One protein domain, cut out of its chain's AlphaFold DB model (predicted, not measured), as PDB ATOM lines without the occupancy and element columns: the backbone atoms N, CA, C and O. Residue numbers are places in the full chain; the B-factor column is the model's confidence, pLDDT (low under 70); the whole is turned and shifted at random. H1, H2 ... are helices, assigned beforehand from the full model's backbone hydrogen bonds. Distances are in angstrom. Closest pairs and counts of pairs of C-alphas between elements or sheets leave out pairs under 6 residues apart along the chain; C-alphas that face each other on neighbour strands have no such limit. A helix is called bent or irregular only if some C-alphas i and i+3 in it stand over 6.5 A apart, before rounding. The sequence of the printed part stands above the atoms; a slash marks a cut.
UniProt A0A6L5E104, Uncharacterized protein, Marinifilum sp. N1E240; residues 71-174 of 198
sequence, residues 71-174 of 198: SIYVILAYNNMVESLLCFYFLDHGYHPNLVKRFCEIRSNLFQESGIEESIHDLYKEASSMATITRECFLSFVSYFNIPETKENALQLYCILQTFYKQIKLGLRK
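AT A GLANCE: This is residues 71 to 174 of the 198 residues of an uncharacterized protein of Marinifilum sp. N1E240 (UniProt A0A6L5E104). The long helix H1 forms the core, with H2 and H4 packed on it and H3 on H2's far side. H5 makes a V with H1 at their first residues, and residues 162 to 174 stick out. The 104 printed residues hold five named helices, H1 to H5; the class is all helix, compact, radius of gyration of the C-alphas 14.8 A, spans 42 by 36 by 21 A.

IN THESE COORDINATES: H1, residues 71 to 93, starts at C-alpha (39.542, 5.565, -7.195) and is 32.3 A long. H2 is residues 97 to 111, H3 116 to 124, H4 133 to 145. H4 is irregular: C-alphas 140 and 143 are 7.0 A apart. H5, residues 151 to 171, 30.2 A, ends at C-alpha (56.735, 24.007, 13.138).

HOW THE PARTS SIT: H1, the hub, touches H2 with residues 79 to 86 alone, closest C-alphas Glu 83 and Phe 103, 6.0 A; the two are a hairpin. H1 touches H4, closest C-alphas Val 82 and Phe 145, 5.9 A, at a shallow tilt of 29 degrees. Residues 71 to 78 of H1 touch residues 151 to 158 of H5, closest C-alphas Tyr 78 and Ala 154, 5.7 A, at a steep tilt of 56 degrees. H2 touches H3, with residues 100 to 104 of H2 alone, closest C-alphas Cys 104 and Ile 116, 6.3 A. H3 and H5 are apart. Each O i to N i+4 pair is within hydrogen-bond range in H1, H3 and H5; 10 of 11 are in H2, 7 of 9 in H4.

THE WHOLE: The C-alphas of Ser 114 and Lys 174, the two farthest apart, are 47.7 A apart. The printed part has no cut and no long link. Mean pLDDT of the printed part is 71.6; 43 residues are under 70, among them 158 to 174.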
ATOM      1  N   SER A  71      40.314   5.911  -8.392       71.00
ATOM      2  CA  SER A  71      39.542   5.565  -7.195       71.00
ATOM      3  C   SER A  71      40.015   4.267  -6.537       71.00
ATOM      4  O   SER A  71      39.996   4.177  -5.312       71.00
ATOM      5  N   ILE A  72      40.453   3.278  -7.321       72.94
ATOM      6  CA  ILE A  72      40.957   1.999  -6.809       72.94
ATOM      7  C   ILE A  72      42.288   2.225  -6.093       72.94
ATOM      8  O   ILE A  72      42.470   1.743  -4.976       72.94
ATOM      9  N   TYR A  73      43.181   3.019  -6.691       73.25
ATOM     10  CA  TYR A  73      44.465   3.368  -6.083       73.25
ATOM     11  C   TYR A  73      44.278   4.119  -4.760       73.25
ATOM     12  O   TYR A  73      44.909   3.789  -3.761       73.25
ATOM     13  N   VAL A  74      43.345   5.076  -4.720       71.00
ATOM     14  CA  VAL A  74      43.013   5.830  -3.501       71.00
ATOM     15  C   VAL A  74      42.494   4.913  -2.387       71.00
ATOM     16  O   VAL A  74      42.854   5.103  -1.226       71.00
ATOM     17  N   ILE A  75      41.675   3.910  -2.718       73.50
ATOM     18  CA  ILE A  75      41.141   2.946  -1.740       73.50
ATOM     19  C   ILE A  75      42.233   1.987  -1.242       73.50
ATOM     20  O   ILE A  75      42.289   1.699  -0.047       73.50
ATOM     21  N   LEU A  76      43.119   1.514  -2.122       74.62
ATOM     22  CA  LEU A  76      44.265   0.692  -1.716       74.62
ATOM     23  C   LEU A  76      45.202   1.465  -0.787       74.62
ATOM     24  O   LEU A  76      45.507   1.002   0.308       74.62
ATOM     25  N   ALA A  77      45.590   2.674  -1.189       75.94
ATOM     26  CA  ALA A  77      46.460   3.525  -0.391       75.94
ATOM     27  C   ALA A  77      45.806   3.894   0.953       75.94
ATOM     28  O   ALA A  77      46.480   4.019   1.967       75.94
ATOM     29  N   TYR A  78      44.478   4.020   0.990       78.62
ATOM     30  CA  TYR A  78      43.734   4.183   2.233       78.62
ATOM     31  C   TYR A  78      43.865   2.974   3.171       78.62
ATOM     32  O   TYR A  78      44.137   3.153   4.357       78.62
ATOM     33  N   ASN A  79      43.688   1.752   2.663       79.62
ATOM     34  CA  ASN A  79      43.818   0.546   3.481       79.62
ATOM     35  C   ASN A  79      45.241   0.391   4.033       79.62
ATOM     36  O   ASN A  79      45.380   0.150   5.229       79.62
ATOM     37  N   ASN A  80      46.270   0.628   3.213       78.12
ATOM     38  CA  ASN A  80      47.674   0.585   3.645       78.12
ATOM     39  C   ASN A  80      47.970   1.620   4.748       78.12
ATOM     40  O   ASN A  80      48.689   1.343   5.712       78.12
ATOM     41  N   MET A  81      47.376   2.811   4.638       79.38
ATOM     42  CA  MET A  81      47.538   3.895   5.609       79.38
ATOM     43  C   MET A  81      46.878   3.542   6.940       79.38
ATOM     44  O   MET A  81      47.469   3.732   8.002       79.38
ATOM     45  N   VAL A  82      45.655   3.003   6.896       82.25
ATOM     46  CA  VAL A  82      44.964   2.535   8.100       82.25
ATOM     47  C   VAL A  82      45.727   1.377   8.733       82.25
ATOM     48  O   VAL A  82      45.972   1.426   9.929       82.25
ATOM     49  N   GLU A  83      46.157   0.382   7.959       83.56
ATOM     50  CA  GLU A  83      46.970  -0.738   8.451       83.56
ATOM     51  C   GLU A  83      48.216  -0.242   9.195       83.56
ATOM     52  O   GLU A  83      48.432  -0.611  10.349       83.56
ATOM     53  N   SER A  84      48.961   0.687   8.589       81.38
ATOM     54  CA  SER A  84      50.159   1.289   9.188       81.38
ATOM     55  C   SER A  84      49.850   2.014  10.506       81.38
ATOM     56  O   SER A  84      50.546   1.831  11.504       81.38
ATOM     57  N   LEU A  85      48.771   2.806  10.545       81.81
ATOM     58  CA  LEU A  85      48.314   3.488  11.762       81.81
ATOM     59  C   LEU A  85      47.957   2.503  12.882       81.81
ATOM     60  O   LEU A  85      48.285   2.744  14.043       81.81
ATOM     61  N   LEU A  86      47.298   1.393  12.547       85.25
ATOM     62  CA  LEU A  86      46.936   0.362  13.516       85.25
ATOM     63  C   LEU A  86      48.176  -0.351  14.068       85.25
ATOM     64  O   LEU A  86      48.236  -0.576  15.274       85.25
ATOM     65  N   CYS A  87      49.189  -0.619  13.237       80.81
ATOM     66  CA  CYS A  87      50.473  -1.150  13.700       80.81
ATOM     67  C   CYS A  87      51.125  -0.241  14.750       80.81
ATOM     68  O   CYS A  87      51.499  -0.724  15.820       80.81
ATOM     69  N   PHE A  88      51.204   1.072  14.496       81.12
ATOM     70  CA  PHE A  88      51.750   2.024  15.473       81.12
ATOM     71  C   PHE A  88      50.944   2.045  16.773       81.12
ATOM     72  O   PHE A  88      51.520   2.059  17.858       81.12
ATOM     73  N   TYR A  89      49.614   1.976  16.679       82.94
ATOM     74  CA  TYR A  89      48.776   1.857  17.865       82.94
ATOM     75  C   TYR A  89      49.090   0.586  18.667       82.94
ATOM     76  O   TYR A  89      49.232   0.665  19.884       82.94
ATOM     77  N   PHE A  90      49.185  -0.581  18.023       81.12
ATOM     78  CA  PHE A  90      49.401  -1.844  18.736       81.12
ATOM     79  C   PHE A  90      50.769  -1.900  19.421       81.12
ATOM     80  O   PHE A  90      50.856  -2.396  20.543       81.12
ATOM     81  N   LEU A  91      51.805  -1.344  18.788       76.44
ATOM     82  CA  LEU A  91      53.152  -1.263  19.357       76.44
ATOM     83  C   LEU A  91      53.183  -0.469  20.669       76.44
ATOM     84  O   LEU A  91      53.768  -0.930  21.648       76.44
ATOM     85  N   ASP A  92      52.509   0.679  20.707       74.94
ATOM     86  CA  ASP A  92      52.583   1.594  21.851       74.94
ATOM     87  C   ASP A  92      51.508   1.354  22.910       74.94
ATOM     88  O   ASP A  92      51.708   1.622  24.098       74.94
ATOM     89  N   HIS A  93      50.331   0.914  22.476       77.25
ATOM     90  CA  HIS A  93      49.113   0.907  23.287       77.25
ATOM     91  C   HIS A  93      48.468  -0.471  23.406       77.25
ATOM     92  O   HIS A  93      47.431  -0.620  24.068       77.25
ATOM     93  N   GLY A  94      49.067  -1.461  22.756       79.69
ATOM     94  CA  GLY A  94      48.663  -2.845  22.834       79.69
ATOM     95  C   GLY A  94      47.364  -3.173  22.128       79.69
ATOM     96  O   GLY A  94      46.824  -2.422  21.313       79.69
ATOM     97  N   TYR A  95      46.857  -4.353  22.464       83.94
ATOM     98  CA  TYR A  95      45.660  -4.909  21.860       83.94
ATOM     99  C   TYR A  95      44.415  -4.040  22.107       83.94
ATOM    100  O   TYR A  95      44.111  -3.635  23.234       83.94
ATOM    101  N   HIS A  96      43.629  -3.817  21.052       84.50
ATOM    102  CA  HIS A  96      42.295  -3.232  21.163       84.50
ATOM    103  C   HIS A  96      41.302  -3.961  20.243       84.50
ATOM    104  O   HIS A  96      41.442  -3.856  19.021       84.50
ATOM    105  N   PRO A  97      40.251  -4.616  20.779       81.31
ATOM    106  CA  PRO A  97      39.384  -5.515  20.008       81.31
ATOM    107  C   PRO A  97      38.816  -4.895  18.724       81.31
ATOM    108  O   PRO A  97      38.904  -5.474  17.645       81.31
ATOM    109  N   ASN A  98      38.291  -3.665  18.807       80.94
ATOM    110  CA  ASN A  98      37.680  -3.011  17.641       80.94
ATOM    111  C   ASN A  98      38.700  -2.641  16.555       80.94
ATOM    112  O   ASN A  98      38.342  -2.574  15.385       80.94
ATOM    113  N   LEU A  99      39.945  -2.364  16.945       85.94
ATOM    114  CA  LEU A  99      41.001  -1.963  16.018       85.94
ATOM    115  C   LEU A  99      41.627  -3.190  15.359       85.94
ATOM    116  O   LEU A  99      41.869  -3.180  14.156       85.94
ATOM    117  N   VAL A 100      41.812  -4.271  16.122       85.88
ATOM    118  CA  VAL A 100      42.303  -5.546  15.587       85.88
ATOM    119  C   VAL A 100      41.326  -6.137  14.588       85.88
ATOM    120  O   VAL A 100      41.751  -6.549  13.515       85.88
ATOM    121  N   LYS A 101      40.018  -6.085  14.864       84.00
ATOM    122  CA  LYS A 101      39.011  -6.508  13.884       84.00
ATOM    123  C   LYS A 101      39.213  -5.807  12.536       84.00
ATOM    124  O   LYS A 101      39.256  -6.465  11.501       84.00
ATOM    125  N   ARG A 102      39.391  -4.482  12.552       85.12
ATOM    126  CA  ARG A 102      39.615  -3.705  11.329       85.12
ATOM    127  C   ARG A 102      40.939  -4.057  10.645       85.12
ATOM    128  O   ARG A 102      40.978  -4.165   9.423       85.12
ATOM    129  N   PHE A 103      42.003  -4.273  11.413       85.75
ATOM    130  CA  PHE A 103      43.283  -4.743  10.882       85.75
ATOM    131  C   PHE A 103      43.136  -6.097  10.166       85.75
ATOM    132  O   PHE A 103      43.544  -6.241   9.014       85.75
ATOM    133  N   CYS A 104      42.474  -7.065  10.805       82.56
ATOM    134  CA  CYS A 104      42.195  -8.381  10.231       82.56
ATOM    135  C   CYS A 104      41.348  -8.289   8.955       82.56
ATOM    136  O   CYS A 104      41.599  -9.023   8.003       82.56
ATOM    137  N   GLU A 105      40.369  -7.384   8.885       81.12
ATOM    138  CA  GLU A 105      39.589  -7.139   7.663       81.12
ATOM    139  C   GLU A 105      40.468  -6.622   6.514       81.12
ATOM    140  O   GLU A 105      40.317  -7.070   5.379       81.12
ATOM    141  N   ILE A 106      41.406  -5.706   6.781       79.19
ATOM    142  CA  ILE A 106      42.333  -5.201   5.755       79.19
ATOM    143  C   ILE A 106      43.238  -6.335   5.256       79.19
ATOM    144  O   ILE A 106      43.292  -6.596   4.054       79.19
ATOM    145  N   ARG A 107      43.879  -7.067   6.175       78.31
ATOM    146  CA  ARG A 107      44.799  -8.167   5.849       78.31
ATOM    147  C   ARG A 107      44.112  -9.344   5.168       78.31
ATOM    148  O   ARG A 107      44.659  -9.892   4.221       78.31
ATOM    149  N   SER A 108      42.922  -9.744   5.614       74.25
ATOM    150  CA  SER A 108      42.213 -10.897   5.039       74.25
ATOM    151  C   SER A 108      41.748 -10.636   3.604       74.25
ATOM    152  O   SER A 108      41.817 -11.545   2.777       74.25
ATOM    153  N   ASN A 109      41.376  -9.392   3.280       69.00
ATOM    154  CA  ASN A 109      41.092  -8.971   1.907       69.00
ATOM    155  C   ASN A 109      42.331  -9.017   0.994       69.00
ATOM    156  O   ASN A 109      42.177  -9.180  -0.215       69.00
ATOM    157  N   LEU A 110      43.538  -8.878   1.553       64.25
ATOM    158  CA  LEU A 110      44.795  -8.841   0.799       64.25
ATOM    159  C   LEU A 110      45.512 -10.202   0.733       64.25
ATOM    160  O   LEU A 110      46.076 -10.532  -0.308       64.25
ATOM    161  N   PHE A 111      45.474 -10.999   1.805       63.44
ATOM    162  CA  PHE A 111      46.345 -12.171   1.986       63.44
ATOM    163  C   PHE A 111      45.617 -13.485   2.340       63.44
ATOM    164  O   PHE A 111      46.259 -14.528   2.369       63.44
ATOM    165  N   GLN A 112      44.290 -13.490   2.555       62.09
ATOM    166  CA  GLN A 112      43.503 -14.689   2.939       62.09
ATOM    167  C   GLN A 112      44.090 -15.506   4.115       62.09
ATOM    168  O   GLN A 112      44.007 -16.734   4.141       62.09
ATOM    169  N   GLU A 113      44.673 -14.844   5.111       62.44
ATOM    170  CA  GLU A 113      45.271 -15.514   6.272       62.44
ATOM    171  C   GLU A 113      44.243 -15.716   7.400       62.44
ATOM    172  O   GLU A 113      43.486 -14.807   7.751       62.44
ATOM    173  N   SER A 114      44.215 -16.917   7.989       65.56
ATOM    174  CA  SER A 114      43.461 -17.226   9.211       65.56
ATOM    175  C   SER A 114      44.364 -17.121  10.449       65.56
ATOM    176  O   SER A 114      45.568 -17.338  10.366       65.56
ATOM    177  N   GLY A 115      43.795 -16.778  11.613       71.44
ATOM    178  CA  GLY A 115      44.533 -16.721  12.890       71.44
ATOM    179  C   GLY A 115      45.310 -15.424  13.169       71.44
ATOM    180  O   GLY A 115      46.103 -15.355  14.111       71.44
ATOM    181  N   ILE A 116      45.089 -14.372  12.368       73.50
ATOM    182  CA  ILE A 116      45.742 -13.063  12.549       73.50
ATOM    183  C   ILE A 116      45.369 -12.434  13.901       73.50
ATOM    184  O   ILE A 116      46.230 -11.887  14.586       73.50
ATOM    185  N   GLU A 117      44.101 -12.525  14.311       81.25
ATOM    186  CA  GLU A 117      43.622 -11.902  15.553       81.25
ATOM    187  C   GLU A 117      44.313 -12.483  16.793       81.25
ATOM    188  O   GLU A 117      44.804 -11.721  17.629       81.25
ATOM    189  N   GLU A 118      44.418 -13.814  16.884       80.38
ATOM    190  CA  GLU A 118      45.115 -14.483  17.987       80.38
ATOM    191  C   GLU A 118      46.605 -14.124  18.011       80.38
ATOM    192  O   GLU A 118      47.156 -13.837  19.074       80.38
ATOM    193  N   SER A 119      47.235 -14.041  16.836       78.12
ATOM    194  CA  SER A 119      48.647 -13.664  16.705       78.12
ATOM    195  C   SER A 119      48.912 -12.236  17.199       78.12
ATOM    196  O   SER A 119      49.857 -12.002  17.949       78.12
ATOM    197  N   ILE A 120      48.059 -11.275  16.831       76.69
ATOM    198  CA  ILE A 120      48.163  -9.881  17.290       76.69
ATOM    199  C   ILE A 120      47.920  -9.790  18.793       76.69
ATOM    200  O   ILE A 120      48.650  -9.094  19.495       76.69
ATOM    201  N   HIS A 121      46.912 -10.495  19.306       80.94
ATOM    202  CA  HIS A 121      46.667 -10.532  20.741       80.94
ATOM    203  C   HIS A 121      47.905 -11.029  21.498       80.94
ATOM    204  O   HIS A 121      48.349 -10.373  22.438       80.94
ATOM    205  N   ASP A 122      48.509 -12.138  21.072       79.94
ATOM    206  CA  ASP A 122      49.690 -12.686  21.737       79.94
ATOM    207  C   ASP A 122      50.932 -11.799  21.637       79.94
ATOM    208  O   ASP A 122      51.684 -11.714  22.611       79.94
ATOM    209  N   LEU A 123      51.124 -11.112  20.506       78.62
ATOM    210  CA  LEU A 123      52.230 -10.174  20.302       78.62
ATOM    211  C   LEU A 123      52.112  -8.917  21.174       78.62
ATOM    212  O   LEU A 123      53.128  -8.409  21.646       78.62
ATOM    213  N   TYR A 124      50.892  -8.425  21.408       77.62
ATOM    214  CA  TYR A 124      50.664  -7.100  21.998       77.62
ATOM    215  C   TYR A 124      49.923  -7.112  23.344       77.62
ATOM    216  O   TYR A 124      49.555  -6.049  23.850       77.62
ATOM    217  N   LYS A 125      49.707  -8.283  23.959       74.38
ATOM    218  CA  LYS A 125      49.039  -8.399  25.273       74.38
ATOM    219  C   LYS A 125      49.797  -7.738  26.428       74.38
ATOM    220  O   LYS A 125      49.164  -7.327  27.392       74.38
ATOM    221  N   GLU A 126      51.121  -7.624  26.324       68.56
ATOM    222  CA  GLU A 126      51.984  -7.035  27.365       68.56
ATOM    223  C   GLU A 126      52.284  -5.539  27.138       68.56
ATOM    224  O   GLU A 126      53.016  -4.927  27.916       68.56
ATOM    225  N   ALA A 127      51.760  -4.931  26.069       67.38
ATOM    226  CA  ALA A 127      52.002  -3.521  25.774       67.38
ATOM    227  C   ALA A 127      51.235  -2.589  26.733       67.38
ATOM    228  O   ALA A 127      50.192  -2.937  27.295       67.38
ATOM    229  N   SER A 128      51.781  -1.388  26.943       61.38
ATOM    230  CA  SER A 128      51.284  -0.440  27.943       61.38
ATOM    231  C   SER A 128      49.838  -0.023  27.662       61.38
ATOM    232  O   SER A 128      49.530   0.578  26.638       61.38
ATOM    233  N   SER A 129      48.941  -0.282  28.617       57.78
ATOM    234  CA  SER A 129      47.533   0.136  28.553       57.78
ATOM    235  C   SER A 129      47.283   1.527  29.149       57.78
ATOM    236  O   SER A 129      46.130   1.892  29.401       57.78
ATOM    237  N   MET A 130      48.340   2.318  29.383       56.84
ATOM    238  CA  MET A 130      48.186   3.674  29.907       56.84
ATOM    239  C   MET A 130      47.320   4.535  28.978       56.84
ATOM    240  O   MET A 130      47.462   4.524  27.754       56.84
ATOM    241  N   ALA A 131      46.399   5.285  29.583       59.16
ATOM    242  CA  ALA A 131      45.621   6.289  28.879       59.16
ATOM    243  C   ALA A 131      46.534   7.478  28.551       59.16
ATOM    244  O   ALA A 131      46.921   8.222  29.446       59.16
ATOM    245  N   THR A 132      46.873   7.620  27.273       70.88
ATOM    246  CA  THR A 132      47.644   8.741  26.724       70.88
ATOM    247  C   THR A 132      46.794   9.513  25.719       70.88
ATOM    248  O   THR A 132      45.836   8.983  25.142       70.88
ATOM    249  N   ILE A 133      47.162  10.762  25.455       68.44
ATOM    250  CA  ILE A 133      46.527  11.594  24.427       68.44
ATOM    251  C   ILE A 133      46.676  10.941  23.051       68.44
ATOM    252  O   ILE A 133      45.735  10.961  22.256       68.44
ATOM    253  N   THR A 134      47.815  10.302  22.779       70.56
ATOM    254  CA  THR A 134      48.058   9.528  21.553       70.56
ATOM    255  C   THR A 134      47.012   8.423  21.385       70.56
ATOM    256  O   THR A 134      46.360   8.339  20.338       70.56
ATOM    257  N   ARG A 135      46.754   7.638  22.441       74.69
ATOM    258  CA  ARG A 135      45.727   6.587  22.450       74.69
ATOM    259  C   ARG A 135      44.335   7.162  22.197       74.69
ATOM    260  O   ARG A 135      43.582   6.616  21.388       74.69
ATOM    261  N   GLU A 136      43.979   8.263  22.859       71.75
ATOM    262  CA  GLU A 136      42.689   8.934  22.655       71.75
ATOM    263  C   GLU A 136      42.527   9.474  21.232       71.75
ATOM    264  O   GLU A 136      41.427   9.403  20.672       71.75
ATOM    265  N   CYS A 137      43.606   9.961  20.616       73.69
ATOM    266  CA  CYS A 137      43.609  10.390  19.221       73.69
ATOM    267  C   CYS A 137      43.292   9.215  18.291       73.69
ATOM    268  O   CYS A 137      42.315   9.293  17.549       73.69
ATOM    269  N   PHE A 138      43.999   8.087  18.394       77.62
ATOM    270  CA  PHE A 138      43.681   6.897  17.595       77.62
ATOM    271  C   PHE A 138      42.240   6.421  17.789       77.62
ATOM    272  O   PHE A 138      41.530   6.183  16.813       77.62
ATOM    273  N   LEU A 139      41.763   6.349  19.037       76.56
ATOM    274  CA  LEU A 139      40.385   5.938  19.325       76.56
ATOM    275  C   LEU A 139      39.342   6.924  18.780       76.56
ATOM    276  O   LEU A 139      38.214   6.545  18.472       76.56
ATOM    277  N   SER A 140      39.705   8.199  18.639       72.44
ATOM    278  CA  SER A 140      38.870   9.212  17.984       72.44
ATOM    279  C   SER A 140      38.828   9.050  16.470       72.44
ATOM    280  O   SER A 140      37.829   9.414  15.859       72.44
ATOM    281  N   PHE A 141      39.872   8.472  15.883       72.38
ATOM    282  CA  PHE A 141      39.971   8.222  14.451       72.38
ATOM    283  C   PHE A 141      39.407   6.860  14.022       72.38
ATOM    284  O   PHE A 141      39.260   6.624  12.826       72.38
ATOM    285  N   VAL A 142      38.991   6.002  14.964       73.19
ATOM    286  CA  VAL A 142      38.343   4.700  14.695       73.19
ATOM    287  C   VAL A 142      37.202   4.808  13.678       73.19
ATOM    288  O   VAL A 142      37.053   3.933  12.829       73.19
ATOM    289  N   SER A 143      36.399   5.876  13.735       68.31
ATOM    290  CA  SER A 143      35.295   6.088  12.788       68.31
ATOM    291  C   SER A 143      35.769   6.280  11.352       68.31
ATOM    292  O   SER A 143      35.039   5.938  10.431       68.31
ATOM    293  N   TYR A 144      36.971   6.828  11.167       69.88
ATOM    294  CA  TYR A 144      37.616   6.874   9.865       69.88
ATOM    295  C   TYR A 144      38.133   5.480   9.537       69.88
ATOM    296  O   TYR A 144      37.674   4.916   8.557       69.88
ATOM    297  N   PHE A 145      38.939   4.870  10.413       74.69
ATOM    298  CA  PHE A 145      39.582   3.571  10.171       74.69
ATOM    299  C   PHE A 145      38.619   2.472   9.738       74.69
ATOM    300  O   PHE A 145      38.946   1.719   8.827       74.69
ATOM    301  N   ASN A 146      37.438   2.395  10.352       67.06
ATOM    302  CA  ASN A 146      36.446   1.348  10.105       67.06
ATOM    303  C   ASN A 146      35.715   1.457   8.759       67.06
ATOM    304  O   ASN A 146      34.863   0.622   8.473       67.06
ATOM    305  N   ILE A 147      36.007   2.468   7.941       59.78
ATOM    306  CA  ILE A 147      35.313   2.690   6.672       59.78
ATOM    307  C   ILE A 147      36.324   2.635   5.536       59.78
ATOM    308  O   ILE A 147      37.303   3.366   5.574       59.78
ATOM    309  N   PRO A 148      36.053   1.860   4.479       60.16
ATOM    310  CA  PRO A 148      36.030   2.503   3.176       60.16
ATOM    311  C   PRO A 148      34.872   1.953   2.351       60.16
ATOM    312  O   PRO A 148      34.894   0.800   1.935       60.16
ATOM    313  N   GLU A 149      33.892   2.793   2.035       58.72
ATOM    314  CA  GLU A 149      32.988   2.493   0.916       58.72
ATOM    315  C   GLU A 149      33.135   3.498  -0.231       58.72
ATOM    316  O   GLU A 149      32.691   3.222  -1.342       58.72
ATOM    317  N   THR A 150      33.796   4.647  -0.018       64.75
ATOM    318  CA  THR A 150      33.871   5.705  -1.036       64.75
ATOM    319  C   THR A 150      35.230   6.405  -1.097       64.75
ATOM    320  O   THR A 150      35.919   6.584  -0.088       64.75
ATOM    321  N   LYS A 151      35.583   6.875  -2.305       66.25
ATOM    322  CA  LYS A 151      36.742   7.749  -2.577       66.25
ATOM    323  C   LYS A 151      36.755   8.982  -1.664       66.25
ATOM    324  O   LYS A 151      37.817   9.439  -1.263       66.25
ATOM    325  N   GLU A 152      35.588   9.512  -1.304       66.75
ATOM    326  CA  GLU A 152      35.465  10.719  -0.478       66.75
ATOM    327  C   GLU A 152      35.978  10.511   0.947       66.75
ATOM    328  O   GLU A 152      36.667  11.384   1.471       66.75
ATOM    329  N   ASN A 153      35.700   9.362   1.563       67.31
ATOM    330  CA  ASN A 153      36.170   9.068   2.920       67.31
ATOM    331  C   ASN A 153      37.688   8.857   2.955       67.31
ATOM    332  O   ASN A 153      38.361   9.339   3.866       67.31
ATOM    333  N   ALA A 154      38.237   8.215   1.921       68.50
ATOM    334  CA  ALA A 154      39.679   8.091   1.757       68.50
ATOM    335  C   ALA A 154      40.341   9.470   1.599       68.50
ATOM    336  O   ALA A 154      41.266   9.798   2.344       68.50
ATOM    337  N   LEU A 155      39.814  10.319   0.709       67.62
ATOM    338  CA  LEU A 155      40.298  11.691   0.520       67.62
ATOM    339  C   LEU A 155      40.211  12.527   1.805       67.62
ATOM    340  O   LEU A 155      41.078  13.362   2.046       67.62
ATOM    341  N   GLN A 156      39.201  12.312   2.649       68.19
ATOM    342  CA  GLN A 156      39.098  13.002   3.938       68.19
ATOM    343  C   GLN A 156      40.244  12.635   4.882       68.19
ATOM    344  O   GLN A 156      40.872  13.544   5.426       68.19
ATOM    345  N   LEU A 157      40.550  11.342   5.055       70.94
ATOM    346  CA  LEU A 157      41.676  10.928   5.900       70.94
ATOM    347  C   LEU A 157      43.000  11.472   5.346       70.94
ATOM    348  O   LEU A 157      43.788  12.041   6.099       70.94
ATOM    349  N   TYR A 158      43.180  11.422   4.023       69.94
ATOM    350  CA  TYR A 158      44.312  12.043   3.332       69.94
ATOM    351  C   TYR A 158      44.456  13.534   3.637       69.94
ATOM    352  O   TYR A 158      45.532  13.988   4.023       69.94
ATOM    353  N   CYS A 159      43.380  14.310   3.507       68.00
ATOM    354  CA  CYS A 159      43.391  15.742   3.803       68.00
ATOM    355  C   CYS A 159      43.750  16.030   5.267       68.00
ATOM    356  O   CYS A 159      44.489  16.979   5.543       68.00
ATOM    357  N   ILE A 160      43.244  15.224   6.204       68.56
ATOM    358  CA  ILE A 160      43.532  15.376   7.634       68.56
ATOM    359  C   ILE A 160      45.021  15.124   7.898       68.56
ATOM    360  O   ILE A 160      45.702  15.996   8.439       68.56
ATOM    361  N   LEU A 161      45.555  13.985   7.446       69.62
ATOM    362  CA  LEU A 161      46.958  13.637   7.674       69.62
ATOM    363  C   LEU A 161      47.926  14.554   6.911       69.62
ATOM    364  O   LEU A 161      48.960  14.945   7.451       69.62
ATOM    365  N   GLN A 162      47.584  14.993   5.695       65.25
ATOM    366  CA  GLN A 162      48.391  15.974   4.963       65.25
ATOM    367  C   GLN A 162      48.403  17.334   5.678       65.25
ATOM    368  O   GLN A 162      49.421  18.034   5.670       65.25
ATOM    369  N   THR A 163      47.294  17.721   6.317       64.62
ATOM    370  CA  THR A 163      47.255  18.930   7.148       64.62
ATOM    371  C   THR A 163      48.177  18.778   8.351       64.62
ATOM    372  O   THR A 163      48.996  19.665   8.588       64.62
ATOM    373  N   PHE A 164      48.131  17.641   9.048       66.81
ATOM    374  CA  PHE A 164      49.045  17.330  10.151       66.81
ATOM    375  C   PHE A 164      50.510  17.397   9.727       66.81
ATOM    376  O   PHE A 164      51.295  18.104  10.355       66.81
ATOM    377  N   TYR A 165      50.858  16.767   8.605       65.25
ATOM    378  CA  TYR A 165      52.199  16.833   8.034       65.25
ATOM    379  C   TYR A 165      52.644  18.277   7.777       65.25
ATOM    380  O   TYR A 165      53.739  18.684   8.171       65.25
ATOM    381  N   LYS A 166      51.801  19.074   7.101       60.91
ATOM    382  CA  LYS A 166      52.107  20.476   6.783       60.91
ATOM    383  C   LYS A 166      52.352  21.277   8.061       60.91
ATOM    384  O   LYS A 166      53.311  22.041   8.098       60.91
ATOM    385  N   GLN A 167      51.552  21.064   9.104       59.12
ATOM    386  CA  GLN A 167      51.724  21.739  10.392       59.12
ATOM    387  C   GLN A 167      53.007  21.308  11.114       59.12
ATOM    388  O   GLN A 167      53.780  22.170  11.526       59.12
ATOM    389  N   ILE A 168      53.296  20.002  11.182       60.28
ATOM    390  CA  ILE A 168      54.555  19.487  11.742       60.28
ATOM    391  C   ILE A 168      55.749  20.100  11.008       60.28
ATOM    392  O   ILE A 168      56.666  20.601  11.641       60.28
ATOM    393  N   LYS A 169      55.752  20.121   9.674       56.91
ATOM    394  CA  LYS A 169      56.877  20.641   8.881       56.91
ATOM    395  C   LYS A 169      57.037  22.158   8.970       56.91
ATOM    396  O   LYS A 169      58.158  22.652   8.852       56.91
ATOM    397  N   LEU A 170      55.939  22.893   9.133       52.94
ATOM    398  CA  LEU A 170      55.977  24.336   9.361       52.94
ATOM    399  C   LEU A 170      56.522  24.660  10.760       52.94
ATOM    400  O   LEU A 170      57.310  25.595  10.868       52.94
ATOM    401  N   GLY A 171      56.200  23.855  11.779       50.25
ATOM    402  CA  GLY A 171      56.735  24.007  13.138       50.25
ATOM    403  C   GLY A 171      58.127  23.396  13.370       50.25
ATOM    404  O   GLY A 171      58.896  23.931  14.154       50.25
ATOM    405  N   LEU A 172      58.526  22.352  12.631       47.50
ATOM    406  CA  LEU A 172      59.873  21.746  12.674       47.50
ATOM    407  C   LEU A 172      60.950  22.604  11.985       47.50
ATOM    408  O   LEU A 172      62.123  22.225  11.927       47.50
ATOM    409  N   ARG A 173      60.595  23.771  11.433       42.31
ATOM    410  CA  ARG A 173      61.570  24.703  10.858       42.31
ATOM    411  C   ARG A 173      62.203  25.564  11.948       42.31
ATOM    412  O   ARG A 173      61.900  26.750  12.040       42.31
ATOM    413  N   LYS A 174      63.150  24.942  12.658       39.44
ATOM    414  CA  LYS A 174      64.453  25.447  13.145       39.44
ATOM    415  C   LYS A 174      64.761  24.788  14.497       39.44
ATOM    416  O   LYS A 174      64.183  25.149  15.506       39.44
TER     417      LYS A 174